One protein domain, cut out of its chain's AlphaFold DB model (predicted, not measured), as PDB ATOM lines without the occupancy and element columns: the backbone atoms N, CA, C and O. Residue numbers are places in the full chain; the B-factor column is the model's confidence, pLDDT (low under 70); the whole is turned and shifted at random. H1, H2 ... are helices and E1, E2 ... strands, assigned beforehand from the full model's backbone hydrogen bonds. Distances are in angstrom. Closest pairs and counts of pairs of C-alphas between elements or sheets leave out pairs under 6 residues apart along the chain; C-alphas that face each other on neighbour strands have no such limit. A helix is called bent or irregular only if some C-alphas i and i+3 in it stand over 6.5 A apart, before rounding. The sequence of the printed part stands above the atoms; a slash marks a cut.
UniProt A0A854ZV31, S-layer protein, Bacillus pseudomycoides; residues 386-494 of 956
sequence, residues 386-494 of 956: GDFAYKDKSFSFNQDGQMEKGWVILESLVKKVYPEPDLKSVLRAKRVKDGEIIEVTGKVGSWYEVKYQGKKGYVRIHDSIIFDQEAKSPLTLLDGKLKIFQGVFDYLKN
ATOM      1  N   GLY A 386     -10.972  25.973 -18.723       87.50
ATOM      2  CA  GLY A 386     -10.000  25.086 -18.074       87.50
ATOM      3  C   GLY A 386      -8.573  25.235 -18.609       87.50
ATOM      4  O   GLY A 386      -8.236  26.239 -19.238       87.50
ATOM      5  N   ASP A 387      -7.719  24.253 -18.326       90.94
ATOM      6  CA  ASP A 387      -6.293  24.318 -18.657       90.94
ATOM      7  C   ASP A 387      -6.011  24.011 -20.139       90.94
ATOM      8  O   ASP A 387      -6.569  23.079 -20.721       90.94
ATOM      9  N   PHE A 388      -5.098  24.772 -20.744       89.38
ATOM     10  CA  PHE A 388      -4.682  24.642 -22.139       89.38
ATOM     11  C   PHE A 388      -3.177  24.877 -22.303       89.38
ATOM     12  O   PHE A 388      -2.625  25.838 -21.771       89.38
ATOM     13  N   ALA A 389      -2.504  24.023 -23.076       88.69
ATOM     14  CA  ALA A 389      -1.087  24.176 -23.393       88.69
ATOM     15  C   ALA A 389      -0.902  24.808 -24.781       88.69
ATOM     16  O   ALA A 389      -1.422  24.311 -25.779       88.69
ATOM     17  N   TYR A 390      -0.113  25.879 -24.854       84.19
ATOM     18  CA  TYR A 390       0.179  26.624 -26.071       84.19
ATOM     19  C   TYR A 390       1.670  26.963 -26.163       84.19
ATOM     20  O   TYR A 390       2.200  27.638 -25.285       84.19
ATOM     21  N   LYS A 391       2.336  26.495 -27.233       78.44
ATOM     22  CA  LYS A 391       3.769  26.724 -27.520       78.44
ATOM     23  C   LYS A 391       4.653  26.617 -26.269       78.44
ATOM     24  O   LYS A 391       5.293  27.592 -25.919       78.44
ATOM     25  N   ASP A 392       4.646  25.451 -25.617       86.19
ATOM     26  CA  ASP A 392       5.380  25.122 -24.374       86.19
ATOM     27  C   ASP A 392       4.883  25.745 -23.057       86.19
ATOM     28  O   ASP A 392       5.404  25.414 -21.990       86.19
ATOM     29  N   LYS A 393       3.836  26.574 -23.102       88.94
ATOM     30  CA  LYS A 393       3.306  27.298 -21.941       88.94
ATOM     31  C   LYS A 393       1.895  26.865 -21.579       88.94
ATOM     32  O   LYS A 393       1.062  26.665 -22.456       88.94
ATOM     33  N   SER A 394       1.609  26.769 -20.285       90.81
ATOM     34  CA  SER A 394       0.266  26.450 -19.788       90.81
ATOM     35  C   SER A 394      -0.536  27.713 -19.483       90.81
ATOM     36  O   SER A 394      -0.012  28.665 -18.903       90.81
ATOM     37  N   PHE A 395      -1.810  27.680 -19.851       92.50
ATOM     38  CA  PHE A 395      -2.829  28.691 -19.600       92.50
ATOM     39  C   PHE A 395      -3.996  28.044 -18.861       92.50
ATOM     40  O   PHE A 395      -4.283  26.875 -19.096       92.50
ATOM     41  N   SER A 396      -4.686  28.803 -18.018       92.19
ATOM     42  CA  SER A 396      -5.903  28.356 -17.337       92.19
ATOM     43  C   SER A 396      -7.003  29.374 -17.572       92.19
ATOM     44  O   SER A 396      -6.798  30.569 -17.342       92.19
ATOM     45  N   PHE A 397      -8.165  28.894 -18.000       90.94
ATOM     46  CA  PHE A 397      -9.361  29.699 -18.221       90.94
ATOM     47  C   PHE A 397     -10.457  29.301 -17.234       90.94
ATOM     48  O   PHE A 397     -10.628  28.115 -16.940       90.94
ATOM     49  N   ASN A 398     -11.219  30.268 -16.733       88.94
ATOM     50  CA  ASN A 398     -12.353  29.980 -15.857       88.94
ATOM     51  C   ASN A 398     -13.562  29.424 -16.634       88.94
ATOM     52  O   ASN A 398     -13.488  29.177 -17.840       88.94
ATOM     53  N   GLN A 399     -14.679  29.196 -15.936       85.56
ATOM     54  CA  GLN A 399     -15.909  28.672 -16.552       85.56
ATOM     55  C   GLN A 399     -16.522  29.627 -17.586       85.56
ATOM     56  O   GLN A 399     -17.161  29.164 -18.526       85.56
ATOM     57  N   ASP A 400     -16.255  30.926 -17.460       84.25
ATOM     58  CA  ASP A 400     -16.678  31.955 -18.414       84.25
ATOM     59  C   ASP A 400     -15.672  32.131 -19.571       84.25
ATOM     60  O   ASP A 400     -15.851  32.981 -20.441       84.25
ATOM     61  N   GLY A 401     -14.593  31.339 -19.594       85.88
ATOM     62  CA  GLY A 401     -13.550  31.368 -20.621       85.88
ATOM     63  C   GLY A 401     -12.539  32.510 -20.482       85.88
ATOM     64  O   GLY A 401     -11.744  32.726 -21.396       85.88
ATOM     65  N   GLN A 402     -12.539  33.236 -19.361       89.19
ATOM     66  CA  GLN A 402     -11.559  34.286 -19.077       89.19
ATOM     67  C   GLN A 402     -10.235  33.669 -18.627       89.19
ATOM     68  O   GLN A 402     -10.215  32.798 -17.757       89.19
ATOM     69  N   MET A 403      -9.116  34.154 -19.165       91.94
ATOM     70  CA  MET A 403      -7.787  33.722 -18.735       91.94
ATOM     71  C   MET A 403      -7.510  34.160 -17.289       91.94
ATOM     72  O   MET A 403      -7.468  35.355 -16.988       91.94
ATOM     73  N   GLU A 404      -7.250  33.196 -16.406       90.69
ATOM     74  CA  GLU A 404      -6.842  33.423 -15.013       90.69
ATOM     75  C   GLU A 404      -5.338  33.249 -14.810       90.69
ATOM     76  O   GLU A 404      -4.744  33.924 -13.969       90.69
ATOM     77  N   LYS A 405      -4.722  32.340 -15.573       93.25
ATOM     78  CA  LYS A 405      -3.283  32.051 -15.547       93.25
ATOM     79  C   LYS A 405      -2.765  31.900 -16.961       93.25
ATOM     80  O   LYS A 405      -3.480  31.424 -17.841       93.25
ATOM     81  N   GLY A 406      -1.518  32.283 -17.181       92.88
ATOM     82  CA  GLY A 406      -0.942  32.259 -18.514       92.88
ATOM     83  C   GLY A 406       0.312  33.098 -18.624       92.88
ATOM     84  O   GLY A 406       0.986  33.380 -17.637       92.88
ATOM     85  N   TRP A 407       0.630  33.497 -19.848       92.56
ATOM     86  CA  TRP A 407       1.892  34.150 -20.165       92.56
ATOM     87  C   TRP A 407       1.646  35.338 -21.073       92.56
ATOM     88  O   TRP A 407       1.069  35.202 -22.156       92.56
ATOM     89  N   VAL A 408       2.083  36.505 -20.616       90.50
ATOM     90  CA  VAL A 408       1.810  37.781 -21.273       90.50
ATOM     91  C   VAL A 408       3.081  38.591 -21.463       90.50
ATOM     92  O   VAL A 408       4.054  38.420 -20.734       90.50
ATOM     93  N   ILE A 409       3.055  39.521 -22.407       88.75
ATOM     94  CA  ILE A 409       4.016  40.622 -22.514       88.75
ATOM     95  C   ILE A 409       3.286  41.947 -22.271       88.75
ATOM     96  O   ILE A 409       2.070  42.043 -22.465       88.75
ATOM     97  N   LEU A 410       4.011  42.967 -21.801       82.75
ATOM     98  CA  LEU A 410       3.444  44.295 -21.547       82.75
ATOM     99  C   LEU A 410       3.705  45.239 -22.719       82.75
ATOM    100  O   LEU A 410       4.855  45.548 -23.037       82.75
ATOM    101  N   GLU A 411       2.629  45.769 -23.289       69.00
ATOM    102  CA  GLU A 411       2.685  46.702 -24.423       69.00
ATOM    103  C   GLU A 411       2.270  48.135 -24.070       69.00
ATOM    104  O   GLU A 411       2.333  49.026 -24.915       69.00
ATOM    105  N   SER A 412       1.911  48.410 -22.811       62.19
ATOM    106  CA  SER A 412       1.610  49.782 -22.381       62.19
ATOM    107  C   SER A 412       2.855  50.668 -22.321       62.19
ATOM    108  O   SER A 412       3.958  50.192 -22.083       62.19
ATOM    109  N   LEU A 413       2.687  51.990 -22.444       52.81
ATOM    110  CA  LEU A 413       3.780  52.976 -22.341       52.81
ATOM    111  C   LEU A 413       4.539  52.929 -21.002       52.81
ATOM    112  O   LEU A 413       5.660  53.423 -20.894       52.81
ATOM    113  N   VAL A 414       3.922  52.358 -19.965       57.41
ATOM    114  CA  VAL A 414       4.447  52.386 -18.600       57.41
ATOM    115  C   VAL A 414       5.249  51.117 -18.273       57.41
ATOM    116  O   VAL A 414       6.197  51.231 -17.502       57.41
ATOM    117  N   LYS A 415       4.918  49.948 -18.858       76.00
ATOM    118  CA  LYS A 415       5.570  48.622 -18.664       76.00
ATOM    119  C   LYS A 415       6.053  48.385 -17.232       76.00
ATOM    120  O   LYS A 415       7.253  48.294 -16.965       76.00
ATOM    121  N   LYS A 416       5.114  48.343 -16.285       81.44
ATOM    122  CA  LYS A 416       5.412  48.203 -14.855       81.44
ATOM    123  C   LYS A 416       4.679  47.033 -14.217       81.44
ATOM    124  O   LYS A 416       3.504  46.815 -14.493       81.44
ATOM    125  N   VAL A 417       5.371  46.369 -13.295       87.94
ATOM    126  CA  VAL A 417       4.796  45.437 -12.321       87.94
ATOM    127  C   VAL A 417       4.659  46.163 -10.985       87.94
ATOM    128  O   VAL A 417       5.644  46.638 -10.413       87.94
ATOM    129  N   TYR A 418       3.431  46.262 -10.496       86.81
ATOM    130  CA  TYR A 418       3.062  46.935  -9.259       86.81
ATOM    131  C   TYR A 418       3.159  45.963  -8.076       86.81
ATOM    132  O   TYR A 418       2.913  44.771  -8.242       86.81
ATOM    133  N   PRO A 419       3.536  46.424  -6.873       85.56
ATOM    134  CA  PRO A 419       3.566  45.560  -5.691       85.56
ATOM    135  C   PRO A 419       2.163  45.229  -5.153       85.56
ATOM    136  O   PRO A 419       1.997  44.220  -4.477       85.56
ATOM    137  N   GLU A 420       1.167  46.057  -5.476       84.94
ATOM    138  CA  GLU A 420      -0.243  45.951  -5.081       84.94
ATOM    139  C   GLU A 420      -1.134  46.199  -6.322       84.94
ATOM    140  O   GLU A 420      -0.667  46.857  -7.261       84.94
ATOM    141  N   PRO A 421      -2.377  45.674  -6.386       82.44
ATOM    142  CA  PRO A 421      -3.281  45.817  -7.536       82.44
ATOM    143  C   PRO A 421      -3.945  47.208  -7.572       82.44
ATOM    144  O   PRO A 421      -5.168  47.352  -7.607       82.44
ATOM    145  N   ASP A 422      -3.126  48.255  -7.525       73.12
ATOM    146  CA  ASP A 422      -3.547  49.647  -7.477       73.12
ATOM    147  C   ASP A 422      -2.542  50.569  -8.195       73.12
ATOM    148  O   ASP A 422      -1.361  50.259  -8.359       73.12
ATOM    149  N   LEU A 423      -3.016  51.743  -8.624       69.25
ATOM    150  CA  LEU A 423      -2.186  52.731  -9.323       69.25
ATOM    151  C   LEU A 423      -1.453  53.715  -8.395       69.25
ATOM    152  O   LEU A 423      -0.532  54.394  -8.843       69.25
ATOM    153  N   LYS A 424      -1.815  53.800  -7.112       63.41
ATOM    154  CA  LYS A 424      -1.161  54.668  -6.115       63.41
ATOM    155  C   LYS A 424       0.242  54.155  -5.768       63.41
ATOM    156  O   LYS A 424       1.142  54.945  -5.497       63.41
ATOM    157  N   SER A 425       0.471  52.849  -5.883       68.38
ATOM    158  CA  SER A 425       1.762  52.187  -5.663       68.38
ATOM    159  C   SER A 425       2.792  52.369  -6.802       68.38
ATOM    160  O   SER A 425       3.840  51.717  -6.803       68.38
ATOM    161  N   VAL A 426       2.553  53.273  -7.765       62.38
ATOM    162  CA  VAL A 426       3.372  53.462  -8.984       62.38
ATOM    163  C   VAL A 426       4.847  53.805  -8.733       62.38
ATOM    164  O   VAL A 426       5.703  53.462  -9.556       62.38
ATOM    165  N   LEU A 427       5.165  54.457  -7.609       65.06
ATOM    166  CA  LEU A 427       6.542  54.818  -7.236       65.06
ATOM    167  C   LEU A 427       7.376  53.605  -6.799       65.06
ATOM    168  O   LEU A 427       8.599  53.634  -6.895       65.06
ATOM    169  N   ARG A 428       6.719  52.531  -6.346       73.88
ATOM    170  CA  ARG A 428       7.352  51.261  -5.949       73.88
ATOM    171  C   ARG A 428       7.285  50.196  -7.046       73.88
ATOM    172  O   ARG A 428       7.782  49.088  -6.858       73.88
ATOM    173  N   ALA A 429       6.648  50.508  -8.171       78.69
ATOM    174  CA  ALA A 429       6.458  49.574  -9.266       78.69
ATOM    175  C   ALA A 429       7.749  49.400 -10.083       78.69
ATOM    176  O   ALA A 429       8.454  50.365 -10.392       78.69
ATOM    177  N   LYS A 430       8.063  48.152 -10.437       84.19
ATOM    178  CA  LYS A 430       9.283  47.778 -11.162       84.19
ATOM    179  C   LYS A 430       9.060  47.859 -12.664       84.19
ATOM    180  O   LYS A 430       8.038  47.388 -13.153       84.19
ATOM    181  N   ARG A 431      10.022  48.425 -13.391       82.25
ATOM    182  CA  ARG A 431       9.981  48.498 -14.857       82.25
ATOM    183  C   ARG A 431      10.319  47.137 -15.467       82.25
ATOM    184  O   ARG A 431      11.243  46.480 -14.996       82.25
ATOM    185  N   VAL A 432       9.582  46.764 -16.504       84.69
ATOM    186  CA  VAL A 432       9.742  45.529 -17.278       84.69
ATOM    187  C   VAL A 432      10.398  45.869 -18.614       84.69
ATOM    188  O   VAL A 432      10.129  46.940 -19.167       84.69
ATOM    189  N   LYS A 433      11.295  45.010 -19.109       81.75
ATOM    190  CA  LYS A 433      11.931  45.210 -20.415       81.75
ATOM    191  C   LYS A 433      10.949  44.913 -21.549       81.75
ATOM    192  O   LYS A 433      10.015  44.128 -21.408       81.75
ATOM    193  N   ASP A 434      11.193  45.537 -22.691       75.69
ATOM    194  CA  ASP A 434      10.400  45.335 -23.899       75.69
ATOM    195  C   ASP A 434      10.495  43.880 -24.373       75.69
ATOM    196  O   ASP A 434      11.592  43.329 -24.472       75.69
ATOM    197  N   GLY A 435       9.339  43.258 -24.628       74.31
ATOM    198  CA  GLY A 435       9.246  41.849 -25.029       74.31
ATOM    199  C   GLY A 435       9.515  40.836 -23.909       74.31
ATOM    200  O   GLY A 435       9.542  39.638 -24.174       74.31
ATOM    201  N   GLU A 436       9.715  41.275 -22.661       87.06
ATOM    202  CA  GLU A 436       9.918  40.366 -21.529       87.06
ATOM    203  C   GLU A 436       8.606  39.644 -21.186       87.06
ATOM    204  O   GLU A 436       7.598  40.276 -20.862       87.06
ATOM    205  N   ILE A 437       8.628  38.311 -21.273       88.62
ATOM    206  CA  ILE A 437       7.478  37.451 -20.982       88.62
ATOM    207  C   ILE A 437       7.296  37.348 -19.468       88.62
ATOM    208  O   ILE A 437       8.232  37.031 -18.732       88.62
ATOM    209  N   ILE A 438       6.072  37.581 -19.009       90.56
ATOM    210  CA  ILE A 438       5.681  37.561 -17.605       90.56
ATOM    211  C   ILE A 438       4.672  36.436 -17.377       90.56
ATOM    212  O   ILE A 438       3.673  36.322 -18.089       90.56
ATOM    213  N   GLU A 439       4.926  35.630 -16.349       93.62
ATOM    214  CA  GLU A 439       4.005  34.600 -15.874       93.62
ATOM    215  C   GLU A 439       2.875  35.235 -15.051       93.62
ATOM    216  O   GLU A 439       3.122  35.879 -14.026       93.62
ATOM    217  N   VAL A 440       1.639  35.022 -15.495       93.38
ATOM    218  CA  VAL A 440       0.403  35.332 -14.774       93.38
ATOM    219  C   VAL A 440       0.029  34.127 -13.920       93.38
ATOM    220  O   VAL A 440      -0.272  33.053 -14.441       93.38
ATOM    221  N   THR A 441       0.028  34.315 -12.603       93.25
ATOM    222  CA  THR A 441      -0.252  33.266 -11.612       93.25
ATOM    223  C   THR A 441      -1.677  33.318 -11.066       93.25
ATOM    224  O   THR A 441      -2.107  32.373 -10.401       93.25
ATOM    225  N   GLY A 442      -2.418  34.388 -11.354       89.38
ATOM    226  CA  GLY A 442      -3.815  34.547 -10.969       89.38
ATOM    227  C   GLY A 442      -4.399  35.879 -11.436       89.38
ATOM    228  O   GLY A 442      -3.721  36.704 -12.050       89.38
ATOM    229  N   LYS A 443      -5.663  36.119 -11.089       86.44
ATOM    230  CA  LYS A 443      -6.406  37.333 -11.441       86.44
ATOM    231  C   LYS A 443      -7.077  37.922 -10.200       86.44
ATOM    232  O   LYS A 443      -7.658  37.194  -9.402       86.44
ATOM    233  N   VAL A 444      -7.005  39.244 -10.045       83.19
ATOM    234  CA  VAL A 444      -7.668  40.006  -8.975       83.19
ATOM    235  C   VAL A 444      -8.324  41.240  -9.594       83.19
ATOM    236  O   VAL A 444      -7.656  42.228  -9.906       83.19
ATOM    237  N   GLY A 445      -9.641  41.184  -9.804       80.88
ATOM    238  CA  GLY A 445     -10.375  42.234 -10.515       80.88
ATOM    239  C   GLY A 445      -9.794  42.478 -11.913       80.88
ATOM    240  O   GLY A 445      -9.635  41.545 -12.696       80.88
ATOM    241  N   SER A 446      -9.433  43.726 -12.216       81.00
ATOM    242  CA  SER A 446      -8.829  44.131 -13.500       81.00
ATOM    243  C   SER A 446      -7.295  43.995 -13.554       81.00
ATOM    244  O   SER A 446      -6.642  44.623 -14.399       81.00
ATOM    245  N   TRP A 447      -6.707  43.207 -12.650       85.56
ATOM    246  CA  TRP A 447      -5.265  42.985 -12.543       85.56
ATOM    247  C   TRP A 447      -4.923  41.507 -12.669       85.56
ATOM    248  O   TRP A 447      -5.574  40.650 -12.074       85.56
ATOM    249  N   TYR A 448      -3.843  41.224 -13.387       91.69
ATOM    250  CA  TYR A 448      -3.161  39.947 -13.298       91.69
ATOM    251  C   TYR A 448      -2.174  39.980 -12.148       91.69
ATOM    252  O   TYR A 448      -1.326  40.867 -12.062       91.69
ATOM    253  N   GLU A 449      -2.286  38.991 -11.277       93.12
ATOM    254  CA  GLU A 449      -1.235  38.629 -10.348       93.12
ATOM    255  C   GLU A 449      -0.126  37.925 -11.130       93.12
ATOM    256  O   GLU A 449      -0.385  37.010 -11.911       93.12
ATOM    257  N   VAL A 450       1.110  38.370 -10.941       93.12
ATOM    258  CA  VAL A 450       2.270  37.880 -11.680       93.12
ATOM    259  C   VAL A 450       3.414  37.516 -10.753       93.12
ATOM    260  O   VAL A 450       3.590  38.090  -9.671       93.12
ATOM    261  N   LYS A 451       4.268  36.611 -11.227       89.88
ATOM    262  CA  LYS A 451       5.559  36.326 -10.608       89.88
ATOM    263  C   LYS A 451       6.658  37.018 -11.404       89.88
ATOM    264  O   LYS A 451       7.045  36.569 -12.477       89.88
ATOM    265  N   TYR A 452       7.194  38.111 -10.865       87.12
ATOM    266  CA  TYR A 452       8.240  38.895 -11.519       87.12
ATOM    267  C   TYR A 452       9.516  38.916 -10.670       87.12
ATOM    268  O   TYR A 452       9.506  39.342  -9.513       87.12
ATOM    269  N   GLN A 453      10.632  38.437 -11.236       82.94
ATOM    270  CA  GLN A 453      11.932  38.324 -10.546       82.94
ATOM    271  C   GLN A 453      11.851  37.564  -9.205       82.94
ATOM    272  O   GLN A 453      12.419  37.983  -8.196       82.94
ATOM    273  N   GLY A 454      11.080  36.473  -9.168       78.81
ATOM    274  CA  GLY A 454      10.913  35.639  -7.971       78.81
ATOM    275  C   GLY A 454      10.025  36.237  -6.873       78.81
ATOM    276  O   GLY A 454       9.887  35.619  -5.821       78.81
ATOM    277  N   LYS A 455       9.403  37.403  -7.097       83.44
ATOM    278  CA  LYS A 455       8.469  38.040  -6.157       83.44
ATOM    279  C   LYS A 455       7.085  38.211  -6.784       83.44
ATOM    280  O   LYS A 455       6.958  38.362  -7.996       83.44
ATOM    281  N   LYS A 456       6.061  38.199  -5.932       90.44
ATOM    282  CA  LYS A 456       4.674  38.494  -6.303       90.44
ATOM    283  C   LYS A 456       4.533  39.964  -6.711       90.44
ATOM    284  O   LYS A 456       5.114  40.837  -6.064       90.44
ATOM    285  N   GLY A 457       3.766  40.228  -7.759       90.94
ATOM    286  CA  GLY A 457       3.402  41.568  -8.210       90.94
ATOM    287  C   GLY A 457       2.121  41.547  -9.035       90.94
ATOM    288  O   GLY A 457       1.482  40.506  -9.163       90.94
ATOM    289  N   TYR A 458       1.745  42.695  -9.592       91.50
ATOM    290  CA  TYR A 458       0.499  42.878 -10.323       91.50
ATOM    291  C   TYR A 458       0.721  43.689 -11.597       91.50
ATOM    292  O   TYR A 458       1.422  44.702 -11.591       91.50
ATOM    293  N   VAL A 459       0.102  43.270 -12.693       88.69
ATOM    294  CA  VAL A 459       0.069  44.016 -13.957       88.69
ATOM    295  C   VAL A 459      -1.377  44.242 -14.364       88.69
ATOM    296  O   VAL A 459      -2.249  43.423 -14.086       88.69
ATOM    297  N   ARG A 460      -1.666  45.372 -15.009       83.12
ATOM    298  CA  ARG A 460      -3.020  45.622 -15.511       83.12
ATOM    299  C   ARG A 460      -3.295  44.696 -16.681       83.12
ATOM    300  O   ARG A 460      -2.504  44.664 -17.621       83.12
ATOM    301  N   ILE A 461      -4.450  44.035 -16.676       82.12
ATOM    302  CA  ILE A 461      -4.832  43.142 -17.777       82.12
ATOM    303  C   ILE A 461      -4.906  43.922 -19.101       82.12
ATOM    304  O   ILE A 461      -4.437  43.475 -20.152       82.12
ATOM    305  N   HIS A 462      -5.405  45.158 -19.032       75.88
ATOM    306  CA  HIS A 462      -5.478  46.061 -20.176       75.88
ATOM    307  C   HIS A 462      -4.117  46.296 -20.857       75.88
ATOM    308  O   HIS A 462      -4.068  46.373 -22.081       75.88
ATOM    309  N   ASP A 463      -3.029  46.316 -20.086       77.12
ATOM    310  CA  ASP A 463      -1.673  46.618 -20.559       77.12
ATOM    311  C   ASP A 463      -0.938  45.385 -21.114       77.12
ATOM    312  O   ASP A 463       0.224  45.489 -21.515       77.12
ATOM    313  N   SER A 464      -1.598  44.224 -21.098       81.06
ATOM    314  CA  SER A 464      -1.006  42.928 -21.409       81.06
ATOM    315  C   SER A 464      -1.582  42.310 -22.684       81.06
ATOM    316  O   SER A 464      -2.787  42.428 -22.964       81.06
ATOM    317  N   ILE A 465      -0.719  41.631 -23.439       85.56
ATOM    318  CA  ILE A 465      -1.082  40.779 -24.576       85.56
ATOM    319  C   ILE A 465      -0.444  39.396 -24.429       85.56
ATOM    320  O   ILE A 465       0.512  39.237 -23.674       85.56
ATOM    321  N   ILE A 466      -0.957  38.398 -25.147       87.00
ATOM    322  CA  ILE A 466      -0.398  37.040 -25.132       87.00
ATOM    323  C   ILE A 466       1.010  37.038 -25.743       87.00
ATOM    324  O   ILE A 466       1.256  37.719 -26.735       87.00
ATOM    325  N   PHE A 467       1.929  36.285 -25.133       81.44
ATOM    326  CA  PHE A 467       3.388  36.389 -25.310       81.44
ATOM    327  C   PHE A 467       3.960  36.230 -26.732       81.44
ATOM    328  O   PHE A 467       5.151  36.468 -26.921       81.44
ATOM    329  N   ASP A 468       3.166  35.802 -27.707       73.06
ATOM    330  CA  ASP A 468       3.597  35.524 -29.079       73.06
ATOM    331  C   ASP A 468       2.722  36.187 -30.153       73.06
ATOM    332  O   ASP A 468       2.882  35.904 -31.344       73.06
ATOM    333  N   GLN A 469       1.772  37.025 -29.735       67.94
ATOM    334  CA  GLN A 469       0.968  37.821 -30.650       67.94
ATOM    335  C   GLN A 469       1.819  38.985 -31.163       67.94
ATOM    336  O   GLN A 469       2.544  39.614 -30.391       67.94
ATOM    337  N   GLU A 470       1.747  39.266 -32.466       52.09
ATOM    338  CA  GLU A 470       2.397  40.448 -33.031       52.09
ATOM    339  C   GLU A 470       1.857  41.707 -32.353       52.09
ATOM    340  O   GLU A 470       0.641  41.886 -32.220       52.09
ATOM    341  N   ALA A 471       2.784  42.579 -31.953       46.12
ATOM    342  CA  ALA A 471       2.495  43.899 -31.429       46.12
ATOM    343  C   ALA A 471       1.660  44.675 -32.449       46.12
ATOM    344  O   ALA A 471       2.186  45.276 -33.392       46.12
ATOM    345  N   LYS A 472       0.339  44.702 -32.272       44.44
ATOM    346  CA  LYS A 472      -0.466  45.744 -32.898       44.44
ATOM    347  C   LYS A 472      -0.012  47.026 -32.219       44.44
ATOM    348  O   LYS A 472      -0.222  47.149 -31.019       44.44
ATOM    349  N   SER A 473       0.669  47.897 -32.978       38.56
ATOM    350  CA  SER A 473       1.250  49.191 -32.577       38.56
ATOM    351  C   SER A 473       0.680  49.732 -31.257       38.56
ATOM    352  O   SER A 473      -0.543  49.727 -31.110       38.56
ATOM    353  N   PRO A 474       1.489  50.294 -30.335       38.41
ATOM    354  CA  PRO A 474       0.983  50.910 -29.108       38.41
ATOM    355  C   PRO A 474      -0.249  51.798 -29.345       38.41
ATOM    356  O   PRO A 474      -1.142  51.798 -28.510       38.41
ATOM    357  N   LEU A 475      -0.360  52.438 -30.522       33.00
ATOM    358  CA  LEU A 475      -1.526  53.188 -31.013       33.00
ATOM    359  C   LEU A 475      -2.851  52.399 -31.060       33.00
ATOM    360  O   LEU A 475      -3.881  52.958 -30.715       33.00
ATOM    361  N   THR A 476      -2.860  51.114 -31.409       39.16
ATOM    362  CA  THR A 476      -4.080  50.282 -31.457       39.16
ATOM    363  C   THR A 476      -4.560  49.803 -30.084       39.16
ATOM    364  O   THR A 476      -5.755  49.602 -29.899       39.16
ATOM    365  N   LEU A 477      -3.666  49.671 -29.094       36.03
ATOM    366  CA  LEU A 477      -4.040  49.432 -27.686       36.03
ATOM    367  C   LEU A 477      -4.353  50.743 -26.945       36.03
ATOM    368  O   LEU A 477      -5.134  50.760 -25.993       36.03
ATOM    369  N   LEU A 478      -3.780  51.848 -27.423       35.62
ATOM    370  CA  LEU A 478      -4.101  53.214 -27.037       35.62
ATOM    371  C   LEU A 478      -5.435  53.718 -27.595       35.62
ATOM    372  O   LEU A 478      -5.987  54.646 -27.016       35.62
ATOM    373  N   ASP A 479      -5.975  53.151 -28.672       35.09
ATOM    374  CA  ASP A 479      -7.099  53.779 -29.382       35.09
ATOM    375  C   ASP A 479      -8.394  53.836 -28.545       35.09
ATOM    376  O   ASP A 479      -9.245  54.696 -28.760       35.09
ATOM    377  N   GLY A 480      -8.503  52.982 -27.517       34.22
ATOM    378  CA  GLY A 480      -9.598  53.002 -26.540       34.22
ATOM    379  C   GLY A 480      -9.349  53.832 -25.270       34.22
ATOM    380  O   GLY A 480     -10.311  54.196 -24.600       34.22
ATOM    381  N   LYS A 481      -8.094  54.146 -24.902       33.12
ATOM    382  CA  LYS A 481      -7.776  54.884 -23.650       33.12
ATOM    383  C   LYS A 481      -6.971  56.171 -23.823       33.12
ATOM    384  O   LYS A 481      -7.072  57.045 -22.965       33.12
ATOM    385  N   LEU A 482      -6.228  56.347 -24.913       33.25
ATOM    386  CA  LEU A 482      -5.562  57.606 -25.254       33.25
ATOM    387  C   LEU A 482      -6.395  58.548 -26.131       33.25
ATOM    388  O   LEU A 482      -6.091  59.735 -26.120       33.25
ATOM    389  N   LYS A 483      -7.530  58.128 -26.714       35.91
ATOM    390  CA  LYS A 483      -8.543  59.092 -27.206       35.91
ATOM    391  C   LYS A 483      -9.129  59.971 -26.091       35.91
ATOM    392  O   LYS A 483      -9.534  61.095 -26.351       35.91
ATOM    393  N   ILE A 484      -9.107  59.498 -24.842       33.47
ATOM    394  CA  ILE A 484      -9.690  60.202 -23.686       33.47
ATOM    395  C   ILE A 484      -8.712  61.209 -23.058       33.47
ATOM    396  O   ILE A 484      -9.147  62.212 -22.510       33.47
ATOM    397  N   PHE A 485      -7.395  60.982 -23.149       32.72
ATOM    398  CA  PHE A 485      -6.402  61.846 -22.489       32.72
ATOM    399  C   PHE A 485      -5.459  62.584 -23.448       32.72
ATOM    400  O   PHE A 485      -5.052  63.695 -23.123       32.72
ATOM    401  N   GLN A 486      -5.175  62.057 -24.647       32.84
ATOM    402  CA  GLN A 486      -4.472  62.815 -25.692       32.84
ATOM    403  C   GLN A 486      -5.392  63.911 -26.269       32.84
ATOM    404  O   GLN A 486      -4.966  65.048 -26.435       32.84
ATOM    405  N   GLY A 487      -6.691  63.614 -26.437       37.72
ATOM    406  CA  GLY A 487      -7.704  64.586 -26.876       37.72
ATOM    407  C   GLY A 487      -7.970  65.721 -25.881       37.72
ATOM    408  O   GLY A 487      -8.408  66.785 -26.283       37.72
ATOM    409  N   VAL A 488      -7.661  65.533 -24.595       32.81
ATOM    410  CA  VAL A 488      -7.808  66.582 -23.571       32.81
ATOM    411  C   VAL A 488      -6.528  67.410 -23.434       32.81
ATOM    412  O   VAL A 488      -6.593  68.605 -23.157       32.81
ATOM    413  N   PHE A 489      -5.356  66.802 -23.641       33.28
ATOM    414  CA  PHE A 489      -4.075  67.470 -23.403       33.28
ATOM    415  C   PHE A 489      -3.493  68.164 -24.646       33.28
ATOM    416  O   PHE A 489      -2.801  69.169 -24.481       33.28
ATOM    417  N   ASP A 490      -3.829  67.711 -25.860       37.12
ATOM    418  CA  ASP A 490      -3.458  68.396 -27.110       37.12
ATOM    419  C   ASP A 490      -4.452  69.537 -27.451       37.12
ATOM    420  O   ASP A 490      -4.032  70.592 -27.927       37.12
ATOM    421  N   TYR A 491      -5.734  69.405 -27.072       36.72
ATOM    422  CA  TYR A 491      -6.791  70.433 -27.209       36.72
ATOM    423  C   TYR A 491      -6.511  71.712 -26.410       36.72
ATOM    424  O   TYR A 491      -6.855  72.814 -26.827       36.72
ATOM    425  N   LEU A 492      -5.860  71.579 -25.255       34.97
ATOM    426  CA  LEU A 492      -5.602  72.709 -24.362       34.97
ATOM    427  C   LEU A 492      -4.286  73.434 -24.648       34.97
ATOM    428  O   LEU A 492      -4.036  74.466 -24.026       34.97
ATOM    429  N   LYS A 493      -3.428  72.908 -25.534       35.09
ATOM    430  CA  LYS A 493      -2.056  73.415 -25.646       35.09
ATOM    431  C   LYS A 493      -1.669  74.115 -26.938       35.09
ATOM    432  O   LYS A 493      -0.644  74.782 -26.860       35.09
ATOM    433  N   ASN A 494      -2.414  74.045 -28.051       40.53
ATOM    434  CA  ASN A 494      -1.915  74.680 -29.287       40.53
ATOM    435  C   ASN A 494      -2.882  75.317 -30.308       40.53
ATOM    436  O   ASN A 494      -2.347  75.983 -31.187       40.53
TER     437      ASN A 494
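What this domain is: This is residues 386 to 494 of the 956 residues of the protein "S-layer protein" of Bacillus pseudomycoides (UniProt A0A854ZV31). A small, partly closed barrel is made by the meander E4, E5, E6 and the sharply bent E3, which passes from E4 to the short E7; it stays open between E6 and E7. The hairpin of E1 and E2 extends the sheet beyond the bend of E3 at one end of the long axis, the long link of residues 411 to 423 leads from E3 out to H1, which is not on the sheet, and residues 487 to 494 stick out at the opposite end as a tail. The printed part has 109 residues, 54 of them, under half, in named elements of mixed class, in the order E1 E2 E3 H1 E4 E5 E6 E7 H2 H3. The seven strands make one branched, strongly twisted antiparallel sheet. The whole is compact, with a radius of gyration of the C-alphas of 15.1 A, and spans 51 by 28 by 26 A.

How they stand to each other: E1, residues 386 to 390, and E2, residues 393 to 397, form a hairpin at 153 degrees, with N 388 and O 395 2.8 A apart. E2 and E3, residues 403 to 410, form a second hairpin, N 396 and O 405 being 2.9 A apart; E1, E2 and E3 make a meander, each strand the antiparallel neighbour of the one before. E3 bends by 82 degrees at residue 406. H1, residues 424 to 428, is not on the sheet and is irregular, C-alphas 424 and 427 being 7.8 A apart. E4, residues 438 to 444, pairs with E3, N 440 and O 406 being 2.8 A apart. E5, residues 447 to 452, forms a hairpin with E4 (N 449 and O 442, 2.8 A), and E6, residues 455 to 460, one with E5 (N 450 and O 457, 2.8 A); E4, E5 and E6 are the second meander. E7, residues 464 to 466, meets E6 only through their link and pairs with E3, N 409 and O 465 being 2.9 A apart. E2 and E7 lie on one side of E3, E4 on the other side. H2, residues 474 to 478, and H3, residues 486 to 489, are apart and not on the sheet. The O i to N i+4 pair is within hydrogen-bond range in H2; H1 has 0 of 1 such pairs within range, beside 1 of 2 O i to N i+3 pairs, and H3, with 4 residues, is too short for any O i to N i+4 pair.

Where its parts are: E1 begins at C-alpha 386, (-10.000, 25.086, -18.074), and is 13.0 A long; E2 is 13.4 A and E3 15.7 A. E4 is 16.1 A, E5 14.1 A and E6 16.6 A, ending at C-alpha 460, (-3.020, 45.622, -15.511). H3 ends at C-alpha 489, (-4.075, 67.470, -23.403).

The domain as a whole: The two C-alphas farthest apart are those of Asp 387 and Asn 494, 51.7 A. The printed part has no cut. The link from E3 to H1 is long, and its residues 416 to 417 pair antiparallel with residues 430 to 431. The mean pLDDT of the printed part is 72.6; it is under 70 at residues 411 to 414, 423 to 427 and 469 to 494.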